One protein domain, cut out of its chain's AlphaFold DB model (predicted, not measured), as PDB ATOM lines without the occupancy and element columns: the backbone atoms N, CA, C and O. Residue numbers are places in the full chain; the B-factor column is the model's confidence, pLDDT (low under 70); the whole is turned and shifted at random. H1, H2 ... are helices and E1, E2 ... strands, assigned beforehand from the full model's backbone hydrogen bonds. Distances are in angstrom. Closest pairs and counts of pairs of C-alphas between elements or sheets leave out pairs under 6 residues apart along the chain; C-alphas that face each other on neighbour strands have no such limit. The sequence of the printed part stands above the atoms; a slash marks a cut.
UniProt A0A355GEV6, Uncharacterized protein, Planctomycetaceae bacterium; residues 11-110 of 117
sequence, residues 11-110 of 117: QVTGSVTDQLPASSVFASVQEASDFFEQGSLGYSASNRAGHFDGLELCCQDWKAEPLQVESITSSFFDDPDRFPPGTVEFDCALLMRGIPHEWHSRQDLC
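Overview. This is residues 11 to 110 of the 117 residues of an uncharacterized protein of Planctomycetaceae bacterium (UniProt A0A355GEV6). The model is an open arch: a strongly twisted three-stranded sheet, E2, E3 and E5, makes one leg, and a two-stranded sheet, E1 and E4, with the long loop that follows E4 makes the other. The single helix H1 bridges the gap between the two sheets, as do the links of residues 60 to 64 and 96 to 100, while residues 79 to 86 stick out at the far end of the second leg. The printed part has 100 residues, with one named helix and five named strands in the order E1, H1, E2, E3, E4, E5, and its class is mostly strand. The larger sheet has the order E2, E3, E5 and the smaller one E1, E4, both antiparallel. The whole is loose, with a radius of gyration of the C-alphas of 16.4 A and spans of 40 by 39 by 23 A.

Arrangement. In the larger sheet, E3, residues 51 to 59, is the inner strand, and E2, residues 41 to 45, and E5, residues 101 to 110, are the edge strands. E2 and E3 form a hairpin, antiparallel at 152 degrees between their directions, with N 42 and O 55 within hydrogen-bond range at 2.9 A. E3 and E5 are antiparallel at 156 degrees; N 58 and O 102 are 2.8 A apart and N 106 and O 54 are 2.9 A apart. The sheet's C-alphas lie up to 4.5 A off its best plane, and it is strongly twisted. H1, residues 29 to 38, is not on this sheet, with 3 pairs of C-alphas within 10 A, although a tight link of two residues joins it to E2. In H1 every O i to N i+4 pair is within hydrogen-bond range. H1 comes nearest to E4, residues 65 to 74, at the C-alphas of Val 29 and Pro 66, 6.6 A apart, while their centres are 17.5 A apart. E4 bends by 88 degrees at residue 70. Its antiparallel neighbour is E1, residues 11 to 16, at 160 degrees between their directions; N 13 and O 71 are 2.8 A apart and N 68 and O 15 are 2.8 A apart. A short pairing outside the named strands sets residues 94 to 95 antiparallel to residues 65 to 66 of E4. E1 and E4 are each apart from E2, E3 and E5, and H1 is apart from E3 and E5.

Along the chain. E5 is 26.8 A from first to last C-alpha and ends at C-alpha 110, (-16.712, -5.625, 18.079). E3 is 25.7 A long and E2 is 14.0 A long. H1 is 14.5 A long and begins at C-alpha 29, (-6.035, -10.707, -14.861). E4 measures 21.2 A from end to end. E1 is 16.0 A long and begins at C-alpha 11, (-11.739, 10.493, -12.133).

Size, cuts and confidence. The two C-alphas farthest apart are those of Asp 18 and Ala 49, at 44.2 A. The printed part runs from residue 11 to residue 110 of a chain of 117 residues and has no cut. The links from E1 to H1, 12 residues, and from E4 to E5, 26 residues, are long; those from H1 to E2, E2 to E3 and E3 to E4 are tight. Residues 79 to 86 stand free, and the body without them spans 41 by 34 by 22 A. The mean pLDDT of the printed part is 94.8, and no printed residue is under 70.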
ATOM      1  N   GLN A  11     -11.469  10.546 -10.702       96.50
ATOM      2  CA  GLN A  11     -11.739  10.493 -12.133       96.50
ATOM      3  C   GLN A  11     -10.855   9.429 -12.771       96.50
ATOM      4  O   GLN A  11      -9.659   9.377 -12.514       96.50
ATOM      5  N   VAL A  12     -11.457   8.586 -13.606       95.62
ATOM      6  CA  VAL A  12     -10.753   7.569 -14.386       95.62
ATOM      7  C   VAL A  12     -11.271   7.652 -15.812       95.62
ATOM      8  O   VAL A  12     -12.484   7.658 -16.028       95.62
ATOM      9  N   THR A  13     -10.353   7.717 -16.766       97.56
ATOM     10  CA  THR A  13     -10.633   7.596 -18.198       97.56
ATOM     11  C   THR A  13      -9.796   6.445 -18.725       97.56
ATOM     12  O   THR A  13      -8.609   6.347 -18.407       97.56
ATOM     13  N   GLY A  14     -10.421   5.552 -19.476       96.25
ATOM     14  CA  GLY A  14      -9.775   4.352 -19.965       96.25
ATOM     15  C   GLY A  14     -10.681   3.545 -20.876       96.25
ATOM     16  O   GLY A  14     -11.889   3.794 -20.979       96.25
ATOM     17  N   SER A  15     -10.091   2.526 -21.479       97.38
ATOM     18  CA  SER A  15     -10.741   1.588 -22.387       97.38
ATOM     19  C   SER A  15     -10.504   0.147 -21.932       97.38
ATOM     20  O   SER A  15      -9.507  -0.161 -21.282       97.38
ATOM     21  N   VAL A  16     -11.460  -0.743 -22.216       97.44
ATOM     22  CA  VAL A  16     -11.305  -2.174 -21.909       97.44
ATOM     23  C   VAL A  16     -10.152  -2.729 -22.738       97.44
ATOM     24  O   VAL A  16     -10.016  -2.396 -23.915       97.44
ATOM     25  N   THR A  17      -9.330  -3.559 -22.110       97.38
ATOM     26  CA  THR A  17      -8.192  -4.232 -22.734       97.38
ATOM     27  C   THR A  17      -8.209  -5.716 -22.366       97.38
ATOM     28  O   THR A  17      -9.090  -6.167 -21.638       97.38
ATOM     29  N   ASP A  18      -7.237  -6.476 -22.861       95.75
ATOM     30  CA  ASP A  18      -7.111  -7.915 -22.601       95.75
ATOM     31  C   ASP A  18      -5.989  -8.243 -21.606       95.75
ATOM     32  O   ASP A  18      -5.817  -9.401 -21.228       95.75
ATOM     33  N   GLN A  19      -5.177  -7.257 -21.213       95.31
ATOM     34  CA  GLN A  19      -3.955  -7.460 -20.428       95.31
ATOM     35  C   GLN A  19      -3.806  -6.396 -19.337       95.31
ATOM     36  O   GLN A  19      -4.199  -5.244 -19.519       95.31
ATOM     37  N   LEU A  20      -3.191  -6.775 -18.217       97.25
ATOM     38  CA  LEU A  20      -2.737  -5.824 -17.201       97.25
ATOM     39  C   LEU A  20      -1.455  -5.105 -17.658       97.25
ATOM     40  O   LEU A  20      -0.731  -5.626 -18.515       97.25
ATOM     41  N   PRO A  21      -1.132  -3.931 -17.083       96.12
ATOM     42  CA  PRO A  21       0.183  -3.324 -17.249       96.12
ATOM     43  C   PRO A  21       1.290  -4.303 -16.845       96.12
ATOM     44  O   PRO A  21       1.187  -4.965 -15.817       96.12
ATOM     45  N   ALA A  22       2.384  -4.352 -17.607       95.06
ATOM     46  CA  ALA A  22       3.525  -5.219 -17.287       95.06
ATOM     47  C   ALA A  22       4.214  -4.861 -15.955       95.06
ATOM     48  O   ALA A  22       4.988  -5.654 -15.429       95.06
ATOM     49  N   SER A  23       3.959  -3.657 -15.439       95.12
ATOM     50  CA  SER A  23       4.407  -3.184 -14.130       95.12
ATOM     51  C   SER A  23       3.490  -3.597 -12.981       95.12
ATOM     52  O   SER A  23       3.830  -3.301 -11.841       95.12
ATOM     53  N   SER A  24       2.335  -4.214 -13.261       97.25
ATOM     54  CA  SER A  24       1.395  -4.601 -12.214       97.25
ATOM     55  C   SER A  24       2.020  -5.635 -11.279       97.25
ATOM     56  O   SER A  24       2.782  -6.506 -11.707       97.25
ATOM     57  N   VAL A  25       1.669  -5.560  -9.997       97.38
ATOM     58  CA  VAL A  25       2.036  -6.565  -8.993       97.38
ATOM     59  C   VAL A  25       1.378  -7.921  -9.247       97.38
ATOM     60  O   VAL A  25       1.871  -8.929  -8.747       97.38
ATOM     61  N   PHE A  26       0.288  -7.959 -10.020       97.38
ATOM     62  CA  PHE A  26      -0.381  -9.191 -10.421       97.38
ATOM     63  C   PHE A  26       0.197  -9.713 -11.737       97.38
ATOM     64  O   PHE A  26       0.308  -8.984 -12.724       97.38
ATOM     65  N   ALA A  27       0.502 -11.008 -11.794       96.50
ATOM     66  CA  ALA A  27       1.028 -11.657 -12.988       96.50
ATOM     67  C   ALA A  27      -0.046 -11.886 -14.066       96.50
ATOM     68  O   ALA A  27       0.287 -12.129 -15.228       96.50
ATOM     69  N   SER A  28      -1.334 -11.850 -13.707       96.62
ATOM     70  CA  SER A  28      -2.434 -12.022 -14.659       96.62
ATOM     71  C   SER A  28      -3.741 -11.375 -14.197       96.62
ATOM     72  O   SER A  28      -3.955 -11.143 -13.009       96.62
ATOM     73  N   VAL A  29      -4.658 -11.152 -15.147       96.69
ATOM     74  CA  VAL A  29      -6.035 -10.707 -14.861       96.69
ATOM     75  C   VAL A  29      -6.749 -11.691 -13.933       96.69
ATOM     76  O   VAL A  29      -7.468 -11.262 -13.038       96.69
ATOM     77  N   GLN A  30      -6.535 -12.998 -14.128       95.88
ATOM     78  CA  GLN A  30      -7.150 -14.030 -13.294       95.88
ATOM     79  C   GLN A  30      -6.663 -13.928 -11.849       95.88
ATOM     80  O   GLN A  30      -7.480 -13.901 -10.944       95.88
ATOM     81  N   GLU A  31      -5.353 -13.786 -11.636       96.69
ATOM     82  CA  GLU A  31      -4.786 -13.624 -10.292       96.69
ATOM     83  C   GLU A  31      -5.339 -12.382  -9.586       96.69
ATOM     84  O   GLU A  31      -5.744 -12.458  -8.428       96.69
ATOM     85  N   ALA A  32      -5.409 -11.250 -10.292       96.94
ATOM     86  CA  ALA A  32      -5.999 -10.035  -9.744       96.94
ATOM     87  C   ALA A  32      -7.485 -10.253  -9.399       96.94
ATOM     88  O   ALA A  32      -7.936  -9.892  -8.314       96.94
ATOM     89  N   SER A  33      -8.239 -10.893 -10.297       95.44
ATOM     90  CA  SER A  33      -9.652 -11.221 -10.091       95.44
ATOM     91  C   SER A  33      -9.860 -12.108  -8.859       95.44
ATOM     92  O   SER A  33     -10.694 -11.767  -8.024       95.44
ATOM     93  N   ASP A  34      -9.081 -13.183  -8.717       95.12
ATOM     94  CA  ASP A  34      -9.152 -14.131  -7.596       95.12
ATOM     95  C   ASP A  34      -8.776 -13.465  -6.264       95.12
ATOM     96  O   ASP A  34      -9.344 -13.777  -5.214       95.12
ATOM     97  N   PHE A  35      -7.810 -12.542  -6.292       95.62
ATOM     98  CA  PHE A  35      -7.417 -11.764  -5.121       95.62
ATOM     99  C   PHE A  35      -8.561 -10.865  -4.638       95.62
ATOM    100  O   PHE A  35      -8.885 -10.861  -3.449       95.62
ATOM    101  N   PHE A  36      -9.201 -10.122  -5.546       94.69
ATOM    102  CA  PHE A  36     -10.293  -9.223  -5.172       94.69
ATOM    103  C   PHE A  36     -11.590  -9.964  -4.815       94.69
ATOM    104  O   PHE A  36     -12.331  -9.476  -3.963       94.69
ATOM    105  N   GLU A  37     -11.843 -11.147  -5.379       95.00
ATOM    106  CA  GLU A  37     -12.997 -11.983  -5.012       95.00
ATOM    107  C   GLU A  37     -12.943 -12.420  -3.539       95.00
ATOM    108  O   GLU A  37     -13.946 -12.384  -2.819       95.00
ATOM    109  N   GLN A  38     -11.745 -12.753  -3.052       93.81
ATOM    110  CA  GLN A  38     -11.511 -13.086  -1.641       93.81
ATOM    111  C   GLN A  38     -11.744 -11.893  -0.699       93.81
ATOM    112  O   GLN A  38     -11.980 -12.087   0.492       93.81
ATOM    113  N   GLY A  39     -11.712 -10.664  -1.223       92.00
ATOM    114  CA  GLY A  39     -11.988  -9.421  -0.499       92.00
ATOM    115  C   GLY A  39     -13.464  -9.015  -0.467       92.00
ATOM    116  O   GLY A  39     -13.766  -7.858  -0.179       92.00
ATOM    117  N   SER A  40     -14.387  -9.927  -0.780       93.94
ATOM    118  CA  SER A  40     -15.828  -9.644  -0.870       93.94
ATOM    119  C   SER A  40     -16.477  -9.202   0.447       93.94
ATOM    120  O   SER A  40     -17.494  -8.511   0.411       93.94
ATOM    121  N   LEU A  41     -15.898  -9.544   1.602       95.81
ATOM    122  CA  LEU A  41     -16.349  -9.108   2.925       95.81
ATOM    123  C   LEU A  41     -15.503  -7.937   3.443       95.81
ATOM    124  O   LEU A  41     -14.312  -8.088   3.711       95.81
ATOM    125  N   GLY A  42     -16.144  -6.787   3.652       94.56
ATOM    126  CA  GLY A  42     -15.533  -5.587   4.218       94.56
ATOM    127  C   GLY A  42     -16.164  -5.161   5.543       94.56
ATOM    128  O   GLY A  42     -17.334  -5.433   5.810       94.56
ATOM    129  N   TYR A  43     -15.386  -4.447   6.357       95.19
ATOM    130  CA  TYR A  43     -15.838  -3.835   7.605       95.19
ATOM    131  C   TYR A  43     -15.520  -2.340   7.605       95.19
ATOM    132  O   TYR A  43     -14.387  -1.942   7.330       95.19
ATOM    133  N   SER A  44     -16.505  -1.510   7.939       92.94
ATOM    134  CA  SER A  44     -16.342  -0.055   8.054       92.94
ATOM    135  C   SER A  44     -16.701   0.443   9.447       92.94
ATOM    136  O   SER A  44     -17.533  -0.155  10.125       92.94
ATOM    137  N   ALA A  45     -16.082   1.541   9.882       92.44
ATOM    138  CA  ALA A  45     -16.401   2.149  11.170       92.44
ATOM    139  C   ALA A  45     -17.884   2.542  11.231       92.44
ATOM    140  O   ALA A  45     -18.380   3.235  10.340       92.44
ATOM    141  N   SER A  46     -18.568   2.110  12.290       90.12
ATOM    142  CA  SER A  46     -19.954   2.500  12.558       90.12
ATOM    143  C   SER A  46     -20.019   3.825  13.336       90.12
ATOM    144  O   SER A  46     -19.003   4.430  13.686       90.12
ATOM    145  N   ASN A  47     -21.233   4.273  13.675       88.94
ATOM    146  CA  ASN A  47     -21.437   5.403  14.592       88.94
ATOM    147  C   ASN A  47     -21.140   5.067  16.070       88.94
ATOM    148  O   ASN A  47     -21.189   5.956  16.923       88.94
ATOM    149  N   ARG A  48     -20.846   3.802  16.385       88.50
ATOM    150  CA  ARG A  48     -20.501   3.322  17.724       88.50
ATOM    151  C   ARG A  48     -19.005   3.038  17.793       88.50
ATOM    152  O   ARG A  48     -18.473   2.233  17.031       88.50
ATOM    153  N   ALA A  49     -18.324   3.675  18.742       88.94
ATOM    154  CA  ALA A  49     -16.903   3.443  18.969       88.94
ATOM    155  C   ALA A  49     -16.633   1.957  19.266       88.94
ATOM    156  O   ALA A  49     -17.354   1.339  20.046       88.94
ATOM    157  N   GLY A  50     -15.612   1.383  18.626       88.75
ATOM    158  CA  GLY A  50     -15.249  -0.030  18.789       88.75
ATOM    159  C   GLY A  50     -16.136  -1.029  18.032       88.75
ATOM    160  O   GLY A  50     -15.893  -2.230  18.143       88.75
ATOM    161  N   HIS A  51     -17.117  -0.555  17.256       92.00
ATOM    162  CA  HIS A  51     -18.000  -1.379  16.431       92.00
ATOM    163  C   HIS A  51     -17.812  -1.083  14.942       92.00
ATOM    164  O   HIS A  51     -17.814   0.080  14.520       92.00
ATOM    165  N   PHE A  52     -17.718  -2.145  14.146       95.06
ATOM    166  CA  PHE A  52     -17.580  -2.068  12.699       95.06
ATOM    167  C   PHE A  52     -18.711  -2.825  12.012       95.06
ATOM    168  O   PHE A  52     -18.925  -4.007  12.292       95.06
ATOM    169  N   ASP A  53     -19.392  -2.146  11.094       94.62
ATOM    170  CA  ASP A  53     -20.479  -2.714  10.304       94.62
ATOM    171  C   ASP A  53     -19.885  -3.591   9.200       94.62
ATOM    172  O   ASP A  53     -19.049  -3.130   8.414       94.62
ATOM    173  N   GLY A  54     -20.298  -4.860   9.163       95.50
ATOM    174  CA  GLY A  54     -19.871  -5.824   8.155       95.50
ATOM    175  C   GLY A  54     -20.783  -5.805   6.932       95.50
ATOM    176  O   GLY A  54     -22.011  -5.851   7.059       95.50
ATOM    177  N   LEU A  55     -20.189  -5.794   5.745       96.56
ATOM    178  CA  LEU A  55     -20.906  -5.843   4.478       96.56
ATOM    179  C   LEU A  55     -20.201  -6.798   3.515       96.56
ATOM    180  O   LEU A  55     -19.011  -6.646   3.250       96.56
ATOM    181  N   GLU A  56     -20.945  -7.766   2.986       97.00
ATOM    182  CA  GLU A  56     -20.441  -8.727   2.005       97.00
ATOM    183  C   GLU A  56     -21.062  -8.498   0.630       97.00
ATOM    184  O   GLU A  56     -22.283  -8.354   0.504       97.00
ATOM    185  N   LEU A  57     -20.209  -8.490  -0.393       95.94
ATOM    186  CA  LEU A  57     -20.587  -8.526  -1.796       95.94
ATOM    187  C   LEU A  57     -20.735  -9.982  -2.251       95.94
ATOM    188  O   LEU A  57     -19.752 -10.656  -2.549       95.94
ATOM    189  N   CYS A  58     -21.971 -10.454  -2.362       94.75
ATOM    190  CA  CYS A  58     -22.280 -11.780  -2.881       94.75
ATOM    191  C   CYS A  58     -22.450 -11.707  -4.401       94.75
ATOM    192  O   CYS A  58     -23.393 -11.092  -4.904       94.75
ATOM    193  N   CYS A  59     -21.552 -12.354  -5.138       93.56
ATOM    194  CA  CYS A  59     -21.511 -12.338  -6.594       93.56
ATOM    195  C   CYS A  59     -21.414 -13.776  -7.118       93.56
ATOM    196  O   CYS A  59     -20.473 -14.478  -6.771       93.56
ATOM    197  N   GLN A  60     -22.386 -14.237  -7.914       87.56
ATOM    198  CA  GLN A  60     -22.362 -15.615  -8.443       87.56
ATOM    199  C   GLN A  60     -21.396 -15.764  -9.623       87.56
ATOM    200  O   GLN A  60     -20.730 -16.785  -9.747       87.56
ATOM    201  N   ASP A  61     -21.312 -14.728 -10.460       91.06
ATOM    202  CA  ASP A  61     -20.507 -14.710 -11.681       91.06
ATOM    203  C   ASP A  61     -19.390 -13.664 -11.553       91.06
ATOM    204  O   ASP A  61     -19.344 -12.684 -12.303       91.06
ATOM    205  N   TRP A  62     -18.509 -13.830 -10.557       93.56
ATOM    206  CA  TRP A  62     -17.390 -12.911 -10.358       93.56
ATOM    207  C   TRP A  62     -16.506 -12.863 -11.607       93.56
ATOM    208  O   TRP A  62     -15.950 -13.866 -12.053       93.56
ATOM    209  N   LYS A  63     -16.391 -11.671 -12.197       90.75
ATOM    210  CA  LYS A  63     -15.598 -11.457 -13.404       90.75
ATOM    211  C   LYS A  63     -15.073 -10.031 -13.468       90.75
ATOM    212  O   LYS A  63     -15.851  -9.089 -13.603       90.75
ATOM    213  N   ALA A  64     -13.757  -9.888 -13.447       94.94
ATOM    214  CA  ALA A  64     -13.084  -8.626 -13.713       94.94
ATOM    215  C   ALA A  64     -12.525  -8.582 -15.144       94.94
ATOM    216  O   ALA A  64     -11.995  -9.568 -15.652       94.94
ATOM    217  N   GLU A  65     -12.623  -7.419 -15.784       96.56
ATOM    218  CA  GLU A  65     -11.973  -7.101 -17.057       96.56
ATOM    219  C   GLU A  65     -10.898  -6.035 -16.807       96.56
ATOM    220  O   GLU A  65     -11.160  -5.083 -16.067       96.56
ATOM    221  N   PRO A  66      -9.689  -6.137 -17.380       97.69
ATOM    222  CA  PRO A  66      -8.678  -5.117 -17.174       97.69
ATOM    223  C   PRO A  66      -9.022  -3.851 -17.966       97.69
ATOM    224  O   PRO A  66      -9.604  -3.892 -19.057       97.69
ATOM    225  N   LEU A  67      -8.640  -2.706 -17.412       97.50
ATOM    226  CA  LEU A  67      -8.832  -1.404 -18.033       97.50
ATOM    227  C   LEU A  67      -7.473  -0.775 -18.354       97.50
ATOM    228  O   LEU A  67      -6.651  -0.553 -17.464       97.50
ATOM    229  N   GLN A  68      -7.258  -0.432 -19.623       97.31
ATOM    230  CA  GLN A  68      -6.161   0.432 -20.034       97.31
ATOM    231  C   GLN A  68      -6.511   1.858 -19.612       97.31
ATOM    232  O   GLN A  68      -7.402   2.486 -20.182       97.31
ATOM    233  N   VAL A  69      -5.824   2.369 -18.593       97.06
ATOM    234  CA  VAL A  69      -6.064   3.717 -18.072       97.06
ATOM    235  C   VAL A  69      -5.318   4.746 -18.916       97.06
ATOM    236  O   VAL A  69      -4.107   4.656 -19.101       97.06
ATOM    237  N   GLU A  70      -6.052   5.735 -19.420       96.88
ATOM    238  CA  GLU A  70      -5.518   6.896 -20.143       96.88
ATOM    239  C   GLU A  70      -5.265   8.070 -19.190       96.88
ATOM    240  O   GLU A  70      -4.298   8.812 -19.345       96.88
ATOM    241  N   SER A  71      -6.136   8.248 -18.193       96.56
ATOM    242  CA  SER A  71      -5.922   9.193 -17.097       96.56
ATOM    243  C   SER A  71      -6.607   8.728 -15.820       96.56
ATOM    244  O   SER A  71      -7.711   8.180 -15.853       96.56
ATOM    245  N   ILE A  72      -5.960   8.987 -14.687       95.75
ATOM    246  CA  ILE A  72      -6.518   8.785 -13.355       95.75
ATOM    247  C   ILE A  72      -6.138   9.965 -12.466       95.75
ATOM    248  O   ILE A  72      -5.005  10.435 -12.516       95.75
ATOM    249  N   THR A  73      -7.096  10.443 -11.678       95.25
ATOM    250  CA  THR A  73      -6.870  11.412 -10.602       95.25
ATOM    251  C   THR A  73      -7.693  11.023  -9.381       95.25
ATOM    252  O   THR A  73      -8.802  10.486  -9.493       95.25
ATOM    253  N   SER A  74      -7.153  11.291  -8.198       95.44
ATOM    254  CA  SER A  74      -7.791  11.031  -6.912       95.44
ATOM    255  C   SER A  74      -7.374  12.099  -5.916       95.44
ATOM    256  O   SER A  74      -6.209  12.174  -5.547       95.44
ATOM    257  N   SER A  75      -8.324  12.864  -5.374       95.19
ATOM    258  CA  SER A  75      -7.992  13.854  -4.336       95.19
ATOM    259  C   SER A  75      -7.400  13.235  -3.070       95.19
ATOM    260  O   SER A  75      -6.827  13.948  -2.259       95.19
ATOM    261  N   PHE A  76      -7.561  11.925  -2.876       93.81
ATOM    262  CA  PHE A  76      -7.013  11.211  -1.733       93.81
ATOM    263  C   PHE A  76      -5.567  10.768  -1.972       93.81
ATOM    264  O   PHE A  76      -4.742  10.957  -1.082       93.81
ATOM    265  N   PHE A  77      -5.282  10.152  -3.127       94.31
ATOM    266  CA  PHE A  77      -3.956   9.607  -3.451       94.31
ATOM    267  C   PHE A  77      -3.006  10.661  -4.028       94.31
ATOM    268  O   PHE A  77      -1.802  10.534  -3.847       94.31
ATOM    269  N   ASP A  78      -3.540  11.715  -4.653       94.12
ATOM    270  CA  ASP A  78      -2.751  12.817  -5.217       94.12
ATOM    271  C   ASP A  78      -2.378  13.879  -4.162       94.12
ATOM    272  O   ASP A  78      -1.760  14.886  -4.502       94.12
ATOM    273  N   ASP A  79      -2.772  13.696  -2.895       95.38
ATOM    274  CA  ASP A  79      -2.452  14.616  -1.799       95.38
ATOM    275  C   ASP A  79      -1.000  14.407  -1.319       95.38
ATOM    276  O   ASP A  79      -0.721  13.395  -0.664       95.38
ATOM    277  N   PRO A  80      -0.075  15.352  -1.585       95.12
ATOM    278  CA  PRO A  80       1.340  15.195  -1.263       95.12
ATOM    279  C   PRO A  80       1.641  15.266   0.240       95.12
ATOM    280  O   PRO A  80       2.688  14.771   0.664       95.12
ATOM    281  N   ASP A  81       0.750  15.852   1.049       96.38
ATOM    282  CA  ASP A  81       0.909  15.891   2.507       96.38
ATOM    283  C   ASP A  81       0.600  14.516   3.126       96.38
ATOM    284  O   ASP A  81       1.096  14.181   4.205       96.38
ATOM    285  N   ARG A  82      -0.199  13.698   2.428       95.31
ATOM    286  CA  ARG A  82      -0.585  12.338   2.843       95.31
ATOM    287  C   ARG A  82       0.280  11.271   2.184       95.31
ATOM    288  O   ARG A  82       0.674  10.314   2.849       95.31
ATOM    289  N   PHE A  83       0.583  11.455   0.904       96.19
ATOM    290  CA  PHE A  83       1.411  10.578   0.088       96.19
ATOM    291  C   PHE A  83       2.548  11.390  -0.539       96.19
ATOM    292  O   PHE A  83       2.410  11.906  -1.650       96.19
ATOM    293  N   PRO A  84       3.698  11.508   0.149       96.25
ATOM    294  CA  PRO A  84       4.859  12.183  -0.412       96.25
ATOM    295  C   PRO A  84       5.263  11.589  -1.772       96.25
ATOM    296  O   PRO A  84       5.053  10.392  -2.006       96.25
ATOM    297  N   PRO A  85       5.883  12.374  -2.671       94.38
ATOM    298  CA  PRO A  85       6.262  11.893  -3.996       94.38
ATOM    299  C   PRO A  85       7.073  10.587  -3.946       94.38
ATOM    300  O   PRO A  85       8.073  10.502  -3.233       94.38
ATOM    301  N   GLY A  86       6.640   9.579  -4.710       93.56
ATOM    302  CA  GLY A  86       7.278   8.258  -4.776       93.56
ATOM    303  C   GLY A  86       6.869   7.271  -3.674       93.56
ATOM    304  O   GLY A  86       7.449   6.195  -3.588       93.56
ATOM    305  N   THR A  87       5.898   7.612  -2.819       96.19
ATOM    306  CA  THR A  87       5.391   6.697  -1.771       96.19
ATOM    307  C   THR A  87       4.185   5.870  -2.210       96.19
ATOM    308  O   THR A  87       3.835   4.894  -1.547       96.19
ATOM    309  N   VAL A  88       3.560   6.245  -3.325       95.25
ATOM    310  CA  VAL A  88       2.438   5.538  -3.933       95.25
ATOM    311  C   VAL A  88       2.601   5.548  -5.448       95.25
ATOM    312  O   VAL A  88       3.018   6.551  -6.028       95.25
ATOM    313  N   GLU A  89       2.253   4.432  -6.078       93.69
ATOM    314  CA  GLU A  89       2.203   4.284  -7.527       93.69
ATOM    315  C   GLU A  89       0.886   3.614  -7.918       93.69
ATOM    316  O   GLU A  89       0.367   2.753  -7.205       93.69
ATOM    317  N   PHE A  90       0.323   4.040  -9.046       94.62
ATOM    318  CA  PHE A  90      -0.848   3.394  -9.618       94.62
ATOM    319  C   PHE A  90      -0.443   2.064 -10.262       94.62
ATOM    320  O   PHE A  90       0.416   2.044 -11.142       94.62
ATOM    321  N   ASP A  91      -1.087   0.975  -9.843       96.19
ATOM    322  CA  ASP A  91      -0.770  -0.380 -10.301       96.19
ATOM    323  C   ASP A  91      -1.549  -0.773 -11.568       96.19
ATOM    324  O   ASP A  91      -0.993  -0.898 -12.660       96.19
ATOM    325  N   CYS A  92      -2.862  -0.956 -11.428       97.19
ATOM    326  CA  CYS A  92      -3.765  -1.343 -12.502       97.19
ATOM    327  C   CYS A  92      -5.213  -0.931 -12.190       97.19
ATOM    328  O   CYS A  92      -5.532  -0.460 -11.096       97.19
ATOM    329  N   ALA A  93      -6.108  -1.101 -13.166       96.88
ATOM    330  CA  ALA A  93      -7.543  -0.925 -12.983       96.88
ATOM    331  C   ALA A  93      -8.305  -2.145 -13.504       96.88
ATOM    332  O   ALA A  93      -8.012  -2.670 -14.580       96.88
ATOM    333  N   LEU A  94      -9.318  -2.548 -12.740       96.62
ATOM    334  CA  LEU A  94     -10.236  -3.631 -13.064       96.62
ATOM    335  C   LEU A  94     -11.661  -3.083 -13.156       96.62
ATOM    336  O   LEU A  94     -12.090  -2.269 -12.337       96.62
ATOM    337  N   LEU A  95     -12.397  -3.539 -14.158       95.75
ATOM    338  CA  LEU A  95     -13.780  -3.188 -14.418       95.75
ATOM    339  C   LEU A  95     -14.666  -4.414 -14.202       95.75
ATOM    340  O   LEU A  95     -14.453  -5.465 -14.795       95.75
ATOM    341  N   MET A  96     -15.712  -4.238 -13.404       94.38
ATOM    342  CA  MET A  96     -16.799  -5.199 -13.253       94.38
ATOM    343  C   MET A  96     -18.090  -4.528 -13.720       94.38
ATOM    344  O   MET A  96     -18.455  -3.459 -13.224       94.38
ATOM    345  N   ARG A  97     -18.781  -5.107 -14.708       92.94
ATOM    346  CA  ARG A  97     -19.996  -4.516 -15.290       92.94
ATOM    347  C   ARG A  97     -21.024  -5.579 -15.642       92.94
ATOM    348  O   ARG A  97     -20.693  -6.590 -16.242       92.94
ATOM    349  N   GLY A  98     -22.289  -5.290 -15.340       91.50
ATOM    350  CA  GLY A  98     -23.407  -6.153 -15.730       91.50
ATOM    351  C   GLY A  98     -23.451  -7.475 -14.965       91.50
ATOM    352  O   GLY A  98     -24.011  -8.440 -15.472       91.50
ATOM    353  N   ILE A  99     -22.861  -7.513 -13.770       92.56
ATOM    354  CA  ILE A  99     -22.762  -8.723 -12.961       92.56
ATOM    355  C   ILE A  99     -23.898  -8.739 -11.931       92.56
ATOM    356  O   ILE A  99     -24.032  -7.767 -11.173       92.56
ATOM    357  N   PRO A 100     -24.726  -9.798 -11.891       94.62
ATOM    358  CA  PRO A 100     -25.706  -9.991 -10.830       94.62
ATOM    359  C   PRO A 100     -25.009 -10.088  -9.472       94.62
ATOM    360  O   PRO A 100     -24.133 -10.929  -9.274       94.62
ATOM    361  N   HIS A 101     -25.393  -9.221  -8.539       95.25
ATOM    362  CA  HIS A 101     -24.790  -9.172  -7.215       95.25
ATOM    363  C   HIS A 101     -25.804  -8.753  -6.156       95.25
ATOM    364  O   HIS A 101     -26.785  -8.060  -6.439       95.25
ATOM    365  N   GLU A 102     -25.527  -9.156  -4.923       96.62
ATOM    366  CA  GLU A 102     -26.291  -8.800  -3.738       96.62
ATOM    367  C   GLU A 102     -25.353  -8.283  -2.648       96.62
ATOM    368  O   GLU A 102     -24.201  -8.701  -2.545       96.62
ATOM    369  N   TRP A 103     -25.869  -7.381  -1.817       96.06
ATOM    370  CA  TRP A 103     -25.161  -6.863  -0.651       96.06
ATOM    371  C   TRP A 103     -25.807  -7.412   0.609       96.06
ATOM    372  O   TRP A 103     -26.992  -7.177   0.854       96.06
ATOM    373  N   HIS A 104     -25.046  -8.169   1.396       97.06
ATOM    374  CA  HIS A 104     -25.539  -8.819   2.607       97.06
ATOM    375  C   HIS A 104     -24.863  -8.200   3.826       97.06
ATOM    376  O   HIS A 104     -23.639  -8.217   3.946       97.06
ATOM    377  N   SER A 105     -25.656  -7.675   4.760       95.62
ATOM    378  CA  SER A 105     -25.127  -7.270   6.064       95.62
ATOM    379  C   SER A 105     -24.582  -8.490   6.807       95.62
ATOM    380  O   SER A 105     -25.214  -9.551   6.838       95.62
ATOM    381  N   ARG A 106     -23.416  -8.329   7.429       95.38
ATOM    382  CA  ARG A 106     -22.802  -9.326   8.309       95.38
ATOM    383  C   ARG A 106     -22.811  -8.840   9.750       95.38
ATOM    384  O   ARG A 106     -23.115  -7.687  10.030       95.38
ATOM    385  N   GLN A 107     -22.524  -9.758  10.666       92.75
ATOM    386  CA  GLN A 107     -22.448  -9.439  12.085       92.75
ATOM    387  C   GLN A 107     -21.359  -8.393  12.345       92.75
ATOM    388  O   GLN A 107     -20.260  -8.508  11.797       92.75
ATOM    389  N   ASP A 108     -21.667  -7.433  13.218       91.19
ATOM    390  CA  ASP A 108     -20.729  -6.417  13.681       91.19
ATOM    391  C   ASP A 108     -19.445  -7.054  14.208       91.19
ATOM    392  O   ASP A 108     -19.469  -7.972  15.039       91.19
ATOM    393  N   LEU A 109     -18.312  -6.495  13.798       91.56
ATOM    394  CA  LEU A 109     -17.048  -6.777  14.451       91.56
ATOM    395  C   LEU A 109     -16.907  -5.818  15.634       91.56
ATOM    396  O   LEU A 109     -16.878  -4.600  15.467       91.56
ATOM    397  N   CYS A 110     -16.869  -6.379  16.840       86.19
ATOM    398  CA  CYS A 110     -16.712  -5.625  18.079       86.19
ATOM    399  C   CYS A 110     -15.315  -5.889  18.635       86.19
ATOM    400  O   CYS A 110     -14.974  -7.042  18.914       86.19
TER     401      CYS A 110